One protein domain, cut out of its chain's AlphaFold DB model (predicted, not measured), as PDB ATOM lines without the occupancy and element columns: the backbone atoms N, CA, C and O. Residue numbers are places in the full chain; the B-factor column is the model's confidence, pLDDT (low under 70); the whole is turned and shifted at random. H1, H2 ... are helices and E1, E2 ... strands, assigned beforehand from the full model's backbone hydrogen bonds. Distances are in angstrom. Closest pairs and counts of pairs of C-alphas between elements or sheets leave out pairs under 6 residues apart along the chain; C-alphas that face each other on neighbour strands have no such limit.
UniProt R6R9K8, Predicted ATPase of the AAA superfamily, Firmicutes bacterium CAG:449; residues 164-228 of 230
ATOM      1  N   MET A 164     208.140 190.885 159.286       89.12
ATOM      2  CA  MET A 164     207.583 192.219 159.050       89.12
ATOM      3  C   MET A 164     206.050 192.221 159.132       89.12
ATOM      4  O   MET A 164     205.455 193.016 159.862       89.12
ATOM      5  N   GLN A 165     205.383 191.295 158.436       88.19
ATOM      6  CA  GLN A 165     203.923 191.200 158.478       88.19
ATOM      7  C   GLN A 165     203.390 190.846 159.872       88.19
ATOM      8  O   GLN A 165     202.312 191.304 160.257       88.19
ATOM      9  N   TYR A 166     204.106 190.012 160.627       89.62
ATOM     10  CA  TYR A 166     203.761 189.688 162.006       89.62
ATOM     11  C   TYR A 166     203.798 190.939 162.894       89.62
ATOM     12  O   TYR A 166     202.817 191.204 163.593       89.62
ATOM     13  N   LEU A 167     204.862 191.746 162.804       90.94
ATOM     14  CA  LEU A 167     204.980 193.013 163.534       90.94
ATOM     15  C   LEU A 167     203.850 193.980 163.171       90.94
ATOM     16  O   LEU A 167     203.192 194.510 164.062       90.94
ATOM     17  N   ILE A 168     203.539 194.135 161.879       91.69
ATOM     18  CA  ILE A 168     202.426 194.981 161.418       91.69
ATOM     19  C   ILE A 168     201.093 194.515 162.017       91.69
ATOM     20  O   ILE A 168     200.313 195.333 162.505       91.69
ATOM     21  N   ARG A 169     200.813 193.203 162.012       91.62
ATOM     22  CA  ARG A 169     199.579 192.649 162.597       91.62
ATOM     23  C   ARG A 169     199.507 192.904 164.102       91.62
ATOM     24  O   ARG A 169     198.462 193.317 164.590       91.62
ATOM     25  N   LYS A 170     200.606 192.697 164.834       92.44
ATOM     26  CA  LYS A 170     200.676 192.977 166.276       92.44
ATOM     27  C   LYS A 170     200.501 194.466 166.586       92.44
ATOM     28  O   LYS A 170     199.758 194.788 167.509       92.44
ATOM     29  N   ASN A 171     201.090 195.351 165.782       94.75
ATOM     30  CA  ASN A 171     200.918 196.799 165.901       94.75
ATOM     31  C   ASN A 171     199.451 197.211 165.701       94.75
ATOM     32  O   ASN A 171     198.894 197.929 166.522       94.75
ATOM     33  N   LYS A 172     198.784 196.676 164.665       93.62
ATOM     34  CA  LYS A 172     197.354 196.929 164.393       93.62
ATOM     35  C   LYS A 172     196.422 196.453 165.510       93.62
ATOM     36  O   LYS A 172     195.354 197.024 165.687       93.62
ATOM     37  N   LEU A 173     196.813 195.419 166.254       95.75
ATOM     38  CA  LEU A 173     196.069 194.917 167.413       95.75
ATOM     39  C   LEU A 173     196.346 195.713 168.704       95.75
ATOM     40  O   LEU A 173     195.839 195.335 169.755       95.75
ATOM     41  N   GLY A 174     197.168 196.769 168.656       93.69
ATOM     42  CA  GLY A 174     197.555 197.545 169.839       93.69
ATOM     43  C   GLY A 174     198.479 196.789 170.800       93.69
ATOM     44  O   GLY A 174     198.596 197.162 171.962       93.69
ATOM     45  N   LEU A 175     199.125 195.712 170.334       93.00
ATOM     46  CA  LEU A 175     199.977 194.845 171.158       93.00
ATOM     47  C   LEU A 175     201.452 195.280 171.181       93.00
ATOM     48  O   LEU A 175     202.272 194.603 171.797       93.00
ATOM     49  N   ILE A 176     201.801 196.366 170.488       90.44
ATOM     50  CA  ILE A 176     203.152 196.937 170.455       90.44
ATOM     51  C   ILE A 176     203.080 198.365 171.000       90.44
ATOM     52  O   ILE A 176     202.251 199.158 170.558       90.44
ATOM     53  N   ASN A 177     203.946 198.677 171.966       88.38
ATOM     54  CA  ASN A 177     204.101 200.006 172.546       88.38
ATOM     55  C   ASN A 177     205.605 200.304 172.721       88.38
ATOM     56  O   ASN A 177     206.285 199.473 173.329       88.38
ATOM     57  N   PRO A 178     206.132 201.443 172.231       89.06
ATOM     58  CA  PRO A 178     205.456 202.480 171.437       89.06
ATOM     59  C   PRO A 178     204.931 201.962 170.088       89.06
ATOM     60  O   PRO A 178     205.442 200.982 169.551       89.06
ATOM     61  N   ILE A 179     203.897 202.617 169.550       93.62
ATOM     62  CA  ILE A 179     203.310 202.264 168.248       93.62
ATOM     63  C   ILE A 179     204.378 202.389 167.154       93.62
ATOM     64  O   ILE A 179     205.138 203.359 167.119       93.62
ATOM     65  N   ILE A 180     204.408 201.414 166.247       95.44
ATOM     66  CA  ILE A 180     205.242 201.466 165.045       95.44
ATOM     67  C   ILE A 180     204.601 202.436 164.045       95.44
ATOM     68  O   ILE A 180     203.460 202.233 163.625       95.44
ATOM     69  N   GLU A 181     205.352 203.464 163.660       95.00
ATOM     70  CA  GLU A 181     204.980 204.495 162.682       95.00
ATOM     71  C   GLU A 181     205.514 204.183 161.278       95.00
ATOM     72  O   GLU A 181     204.908 204.577 160.284       95.00
ATOM     73  N   ASP A 182     206.641 203.471 161.187       94.38
ATOM     74  CA  ASP A 182     207.248 203.046 159.922       94.38
ATOM     75  C   ASP A 182     207.968 201.705 160.090       94.38
ATOM     76  O   ASP A 182     208.445 201.383 161.180       94.38
ATOM     77  N   ILE A 183     208.057 200.911 159.028       93.62
ATOM     78  CA  ILE A 183     208.701 199.594 159.054       93.62
ATOM     79  C   ILE A 183     209.297 199.262 157.690       93.62
ATOM     80  O   ILE A 183     208.644 199.422 156.664       93.62
ATOM     81  N   GLY A 184     210.538 198.784 157.678       92.25
ATOM     82  CA  GLY A 184     211.226 198.429 156.441       92.25
ATOM     83  C   GLY A 184     212.727 198.303 156.638       92.25
ATOM     84  O   GLY A 184     213.197 198.042 157.746       92.25
ATOM     85  N   THR A 185     213.481 198.501 155.560       91.50
ATOM     86  CA  THR A 185     214.941 198.434 155.603       91.50
ATOM     87  C   THR A 185     215.528 199.726 156.158       91.50
ATOM     88  O   THR A 185     214.975 200.813 155.983       91.50
ATOM     89  N   TYR A 186     216.677 199.626 156.818       91.12
ATOM     90  CA  TYR A 186     217.445 200.775 157.288       91.12
ATOM     91  C   TYR A 186     218.850 200.706 156.721       91.12
ATOM     92  O   TYR A 186     219.511 199.674 156.797       91.12
ATOM     93  N   TRP A 187     219.336 201.826 156.202       88.19
ATOM     94  CA  TRP A 187     220.693 201.923 155.683       88.19
ATOM     95  C   TRP A 187     221.550 202.794 156.588       88.19
ATOM     96  O   TRP A 187     221.244 203.973 156.765       88.19
ATOM     97  N   HIS A 188     222.654 202.256 157.105       83.06
ATOM     98  CA  HIS A 188     223.611 203.048 157.869       83.06
ATOM     99  C   HIS A 188     224.853 203.360 157.033       83.06
ATOM    100  O   HIS A 188     225.418 202.505 156.352       83.06
ATOM    101  N   ASP A 189     225.255 204.624 157.091       72.62
ATOM    102  CA  ASP A 189     226.487 205.133 156.502       72.62
ATOM    103  C   ASP A 189     227.299 205.696 157.667       72.62
ATOM    104  O   ASP A 189     226.993 206.768 158.197       72.62
ATOM    105  N   ASN A 190     228.218 204.886 158.192       68.12
ATOM    106  CA  ASN A 190     229.005 205.248 159.364       68.12
ATOM    107  C   ASN A 190     230.481 205.263 158.959       68.12
ATOM    108  O   ASN A 190     231.029 204.195 158.729       68.12
ATOM    109  N   PRO A 191     231.165 206.420 158.928       59.28
ATOM    110  CA  PRO A 191     232.555 206.490 158.480       59.28
ATOM    111  C   PRO A 191     233.539 205.642 159.308       59.28
ATOM    112  O   PRO A 191     234.664 205.418 158.872       59.28
ATOM    113  N   LYS A 192     233.146 205.204 160.514       59.56
ATOM    114  CA  LYS A 192     233.963 204.371 161.414       59.56
ATOM    115  C   LYS A 192     233.674 202.869 161.313       59.56
ATOM    116  O   LYS A 192     234.474 202.079 161.803       59.56
ATOM    117  N   GLU A 193     232.560 202.474 160.705       61.00
ATOM    118  CA  GLU A 193     232.161 201.072 160.539       61.00
ATOM    119  C   GLU A 193     231.978 200.762 159.052       61.00
ATOM    120  O   GLU A 193     231.975 201.653 158.208       61.00
ATOM    121  N   LYS A 194     231.848 199.485 158.683       62.88
ATOM    122  CA  LYS A 194     231.463 199.167 157.304       62.88
ATOM    123  C   LYS A 194     230.025 199.620 157.070       62.88
ATOM    124  O   LYS A 194     229.153 199.320 157.878       62.88
ATOM    125  N   ASN A 195     229.789 200.291 155.948       75.75
ATOM    126  CA  ASN A 195     228.443 200.604 155.479       75.75
ATOM    127  C   ASN A 195     227.622 199.319 155.349       75.75
ATOM    128  O   ASN A 195     228.127 198.309 154.850       75.75
ATOM    129  N   GLY A 196     226.371 199.371 155.793       81.06
ATOM    130  CA  GLY A 196     225.520 198.195 155.883       81.06
ATOM    131  C   GLY A 196     224.035 198.522 155.831       81.06
ATOM    132  O   GLY A 196     223.600 199.671 155.973       81.06
ATOM    133  N   GLN A 197     223.261 197.469 155.603       85.44
ATOM    134  CA  GLN A 197     221.808 197.487 155.568       85.44
ATOM    135  C   GLN A 197     221.282 196.557 156.660       85.44
ATOM    136  O   GLN A 197     221.777 195.445 156.819       85.44
ATOM    137  N   PHE A 198     220.265 197.018 157.382       88.25
ATOM    138  CA  PHE A 198     219.419 196.175 158.215       88.25
ATOM    139  C   PHE A 198     218.108 195.918 157.479       88.25
ATOM    140  O   PHE A 198     217.447 196.866 157.045       88.25
ATOM    141  N   ASP A 199     217.726 194.651 157.347       87.56
ATOM    142  CA  ASP A 199     216.587 194.255 156.513       87.56
ATOM    143  C   ASP A 199     215.226 194.457 157.194       87.56
ATOM    144  O   ASP A 199     214.224 194.680 156.513       87.56
ATOM    145  N   LEU A 200     215.186 194.463 158.533       90.88
ATOM    146  CA  LEU A 200     213.970 194.721 159.300       90.88
ATOM    147  C   LEU A 200     214.208 195.704 160.448       90.88
ATOM    148  O   LEU A 200     214.798 195.373 161.476       90.88
ATOM    149  N   VAL A 201     213.684 196.914 160.290       92.25
ATOM    150  CA  VAL A 201     213.735 197.983 161.289       92.25
ATOM    151  C   VAL A 201     212.359 198.614 161.433       92.25
ATOM    152  O   VAL A 201     211.657 198.829 160.446       92.25
ATOM    153  N   THR A 202     211.971 198.927 162.665       93.94
ATOM    154  CA  THR A 202     210.758 199.704 162.953       93.94
ATOM    155  C   THR A 202     211.123 201.080 163.469       93.94
ATOM    156  O   THR A 202     212.039 201.208 164.278       93.94
ATOM    157  N   LYS A 203     210.361 202.092 163.071       94.31
ATOM    158  CA  LYS A 203     210.409 203.442 163.625       94.31
ATOM    159  C   LYS A 203     209.207 203.669 164.532       94.31
ATOM    160  O   LYS A 203     208.088 203.301 164.184       94.31
ATOM    161  N   SER A 204     209.442 204.304 165.666       94.00
ATOM    162  CA  SER A 204     208.420 204.781 166.595       94.00
ATOM    163  C   SER A 204     208.803 206.171 167.106       94.00
ATOM    164  O   SER A 204     209.892 206.665 166.795       94.00
ATOM    165  N   LYS A 205     207.957 206.773 167.951       92.44
ATOM    166  CA  LYS A 205     208.271 208.032 168.646       92.44
ATOM    167  C   LYS A 205     209.595 208.011 169.428       92.44
ATOM    168  O   LYS A 205     210.201 209.063 169.602       92.44
ATOM    169  N   ASP A 206     210.046 206.832 169.864       90.19
ATOM    170  CA  ASP A 206     211.251 206.661 170.687       90.19
ATOM    171  C   ASP A 206     212.506 206.359 169.836       90.19
ATOM    172  O   ASP A 206     213.590 206.151 170.375       90.19
ATOM    173  N   GLY A 207     212.377 206.332 168.503       90.38
ATOM    174  CA  GLY A 207     213.478 206.080 167.570       90.38
ATOM    175  C   GLY A 207     213.323 204.785 166.771       90.38
ATOM    176  O   GLY A 207     212.208 204.366 166.445       90.38
ATOM    177  N   TYR A 208     214.456 204.171 166.410       90.38
ATOM    178  CA  TYR A 208     214.518 202.971 165.570       90.38
ATOM    179  C   TYR A 208     214.846 201.716 166.388       90.38
ATOM    180  O   TYR A 208     215.729 201.731 167.242       90.38
ATOM    181  N   ILE A 209     214.181 200.605 166.078       90.00
ATOM    182  CA  ILE A 209     214.468 199.282 166.649       90.00
ATOM    183  C   ILE A 209     214.861 198.352 165.508       90.00
ATOM    184  O   ILE A 209     214.097 198.200 164.554       90.00
ATOM    185  N   VAL A 210     216.040 197.736 165.612       88.31
ATOM    186  CA  VAL A 210     216.554 196.786 164.623       88.31
ATOM    187  C   VAL A 210     216.206 195.365 165.056       88.31
ATOM    188  O   VAL A 210     216.438 194.976 166.204       88.31
ATOM    189  N   PHE A 211     215.670 194.585 164.121       85.94
ATOM    190  CA  PHE A 211     215.356 193.176 164.313       85.94
ATOM    191  C   PHE A 211     216.297 192.336 163.460       85.94
ATOM    192  O   PHE A 211     216.277 192.416 162.234       85.94
ATOM    193  N   GLU A 212     217.096 191.498 164.110       81.56
ATOM    194  CA  GLU A 212     217.872 190.479 163.418       81.56
ATOM    195  C   GLU A 212     217.009 189.224 163.266       81.56
ATOM    196  O   GLU A 212     216.604 188.594 164.252       81.56
ATOM    197  N   VAL A 213     216.683 188.895 162.018       76.75
ATOM    198  CA  VAL A 213     215.763 187.814 161.670       76.75
ATOM    199  C   VAL A 213     216.561 186.690 161.025       76.75
ATOM    200  O   VAL A 213     216.875 186.739 159.843       76.75
ATOM    201  N   ASN A 214     216.870 185.655 161.803       70.50
ATOM    202  CA  ASN A 214     217.638 184.511 161.321       70.50
ATOM    203  C   ASN A 214     216.738 183.277 161.182       70.50
ATOM    204  O   ASN A 214     216.064 182.871 162.133       70.50
ATOM    205  N   TYR A 215     216.746 182.652 160.001       66.19
ATOM    206  CA  TYR A 215     216.126 181.343 159.804       66.19
ATOM    207  C   TYR A 215     217.058 180.255 160.353       66.19
ATOM    208  O   TYR A 215     218.186 180.100 159.891       66.19
ATOM    209  N   CYS A 216     216.595 179.493 161.344       58.31
ATOM    210  CA  CYS A 216     217.320 178.348 161.891       58.31
ATOM    211  C   CYS A 216     216.462 177.083 161.796       58.31
ATOM    212  O   CYS A 216     215.301 177.083 162.190       58.31
ATOM    213  N   ASN A 217     217.062 175.984 161.326       52.50
ATOM    214  CA  ASN A 217     216.438 174.652 161.298       52.50
ATOM    215  C   ASN A 217     216.316 174.005 162.698       52.50
ATOM    216  O   ASN A 217     215.853 172.871 162.818       52.50
ATOM    217  N   SER A 218     216.741 174.687 163.764       43.03
ATOM    218  CA  SER A 218     216.521 174.256 165.146       43.03
ATOM    219  C   SER A 218     215.195 174.818 165.669       43.03
ATOM    220  O   SER A 218     214.732 175.861 165.221       43.03
ATOM    221  N   HIS A 219     214.573 174.150 166.648       38.28
ATOM    222  CA  HIS A 219     213.282 174.535 167.259       38.28
ATOM    223  C   HIS A 219     213.272 175.918 167.961       38.28
ATOM    224  O   HIS A 219     212.321 176.255 168.663       38.28
ATOM    225  N   LEU A 220     214.324 176.723 167.800       33.91
ATOM    226  CA  LEU A 220     214.490 178.036 168.404       33.91
ATOM    227  C   LEU A 220     214.535 179.103 167.309       33.91
ATOM    228  O   LEU A 220     215.560 179.326 166.668       33.91
ATOM    229  N   LEU A 221     213.419 179.810 167.150       36.00
ATOM    230  CA  LEU A 221     213.400 181.118 166.506       36.00
ATOM    231  C   LEU A 221     214.150 182.104 167.409       36.00
ATOM    232  O   LEU A 221     213.642 182.489 168.462       36.00
ATOM    233  N   ARG A 222     215.363 182.507 167.021       34.25
ATOM    234  CA  ARG A 222     216.052 183.643 167.645       34.25
ATOM    235  C   ARG A 222     215.733 184.902 166.852       34.25
ATOM    236  O   ARG A 222     216.247 185.092 165.756       34.25
ATOM    237  N   VAL A 223     214.888 185.752 167.427       42.22
ATOM    238  CA  VAL A 223     214.793 187.163 167.048       42.22
ATOM    239  C   VAL A 223     215.706 187.914 168.007       42.22
ATOM    240  O   VAL A 223     215.376 188.045 169.187       42.22
ATOM    241  N   THR A 224     216.872 188.354 167.538       44.78
ATOM    242  CA  THR A 224     217.720 189.248 168.336       44.78
ATOM    243  C   THR A 224     217.196 190.663 168.123       44.78
ATOM    244  O   THR A 224     217.198 191.173 167.005       44.78
ATOM    245  N   ILE A 225     216.685 191.284 169.185       48.19
ATOM    246  CA  ILE A 225     216.255 192.684 169.161       48.19
ATOM    247  C   ILE A 225     217.441 193.513 169.636       48.19
ATOM    248  O   ILE A 225     217.801 193.461 170.812       48.19
ATOM    249  N   SER A 226     218.030 194.279 168.727       41.62
ATOM    250  CA  SER A 226     219.068 195.250 169.062       41.62
ATOM    251  C   SER A 226     218.437 196.639 169.029       41.62
ATOM    252  O   SER A 226     218.112 197.176 167.969       41.62
ATOM    253  N   MET A 227     218.209 197.218 170.208       33.72
ATOM    254  CA  MET A 227     217.759 198.606 170.337       33.72
ATOM    255  C   MET A 227     218.969 199.535 170.233       33.72
ATOM    256  O   MET A 227     219.791 199.590 171.144       33.72
ATOM    257  N   CYS A 228     219.072 200.277 169.130       35.91
ATOM    258  CA  CYS A 228     220.011 201.388 169.018       35.91
ATOM    259  C   CYS A 228     219.283 202.674 169.414       35.91
ATOM    260  O   CYS A 228     218.566 203.260 168.604       35.91
TER     261      CYS A 228
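Overview. This is residues 164 to 228 of the 230 residues of the protein "Predicted ATPase of the AAA superfamily" of Firmicutes bacterium CAG:449 (UniProt R6R9K8). A strongly twisted sheet of four strands, with a sharp bend in E2, sends two hairpins off in different directions: E1 with E2 one way, E3 with E4 another. One short helix, H1, packs on the sheet through its residues 164 to 168. The 65 printed residues hold H1, E1, E2, E3 and E4 in chain order, a mixed class of helices and strands; the sheet's order is E1, E2, E3, E4, antiparallel throughout. The whole is flat, spanning 39 by 35 by 16 A, and only just loose, close to compact, with a radius of gyration of the C-alphas of 13.2 A.

Along the chain. Find C-alpha 196 at (225.520, 198.195, 155.883); from there E2, residues 196 to 204, runs 21.2 A and bends by 77 degrees at residue 199. Beside it are E1, residues 182 to 188, 16.5 A long, and E3, residues 207 to 213, 19.3 A long. E4, residues 223 to 227, ends at C-alpha 227 at (217.759, 198.606, 170.337). H1, residues 164 to 172, starts at C-alpha 164 at (207.583, 192.219, 159.050).

Arrangement. The strands form a meander, each the antiparallel neighbour of the one before. Look between the hairpin strands E1 and E2 for N 198 and O 186, 2.8 A apart; between E2 and E3, also a hairpin, for N 209 and O 202, 2.9 A; and in the hairpin of E3 and E4 for N 212 and O 224, 2.9 A. These pairs are within hydrogen-bond range. E1 and E4, the edge strands, are apart. H1 is on the sheet at a height of 9.8 A, over E2 and along the strands, at 0 degrees to E2 on the local plane; its closest C-alpha pair with E2 is Met 164 and Leu 200, 6.9 A. In H1 every O i to N i+4 pair is within hydrogen-bond range.

Size, cuts and confidence. The farthest C-alphas, those of Leu 173 and Lys 192, are 39.5 A apart. The printed part has no cut; the link from E2 to E3 is tight, and the other links are short. Read the B-factor column for pLDDT: the mean of the printed part is 77.3, and residues 190 to 194 and 215 to 228 are under 70.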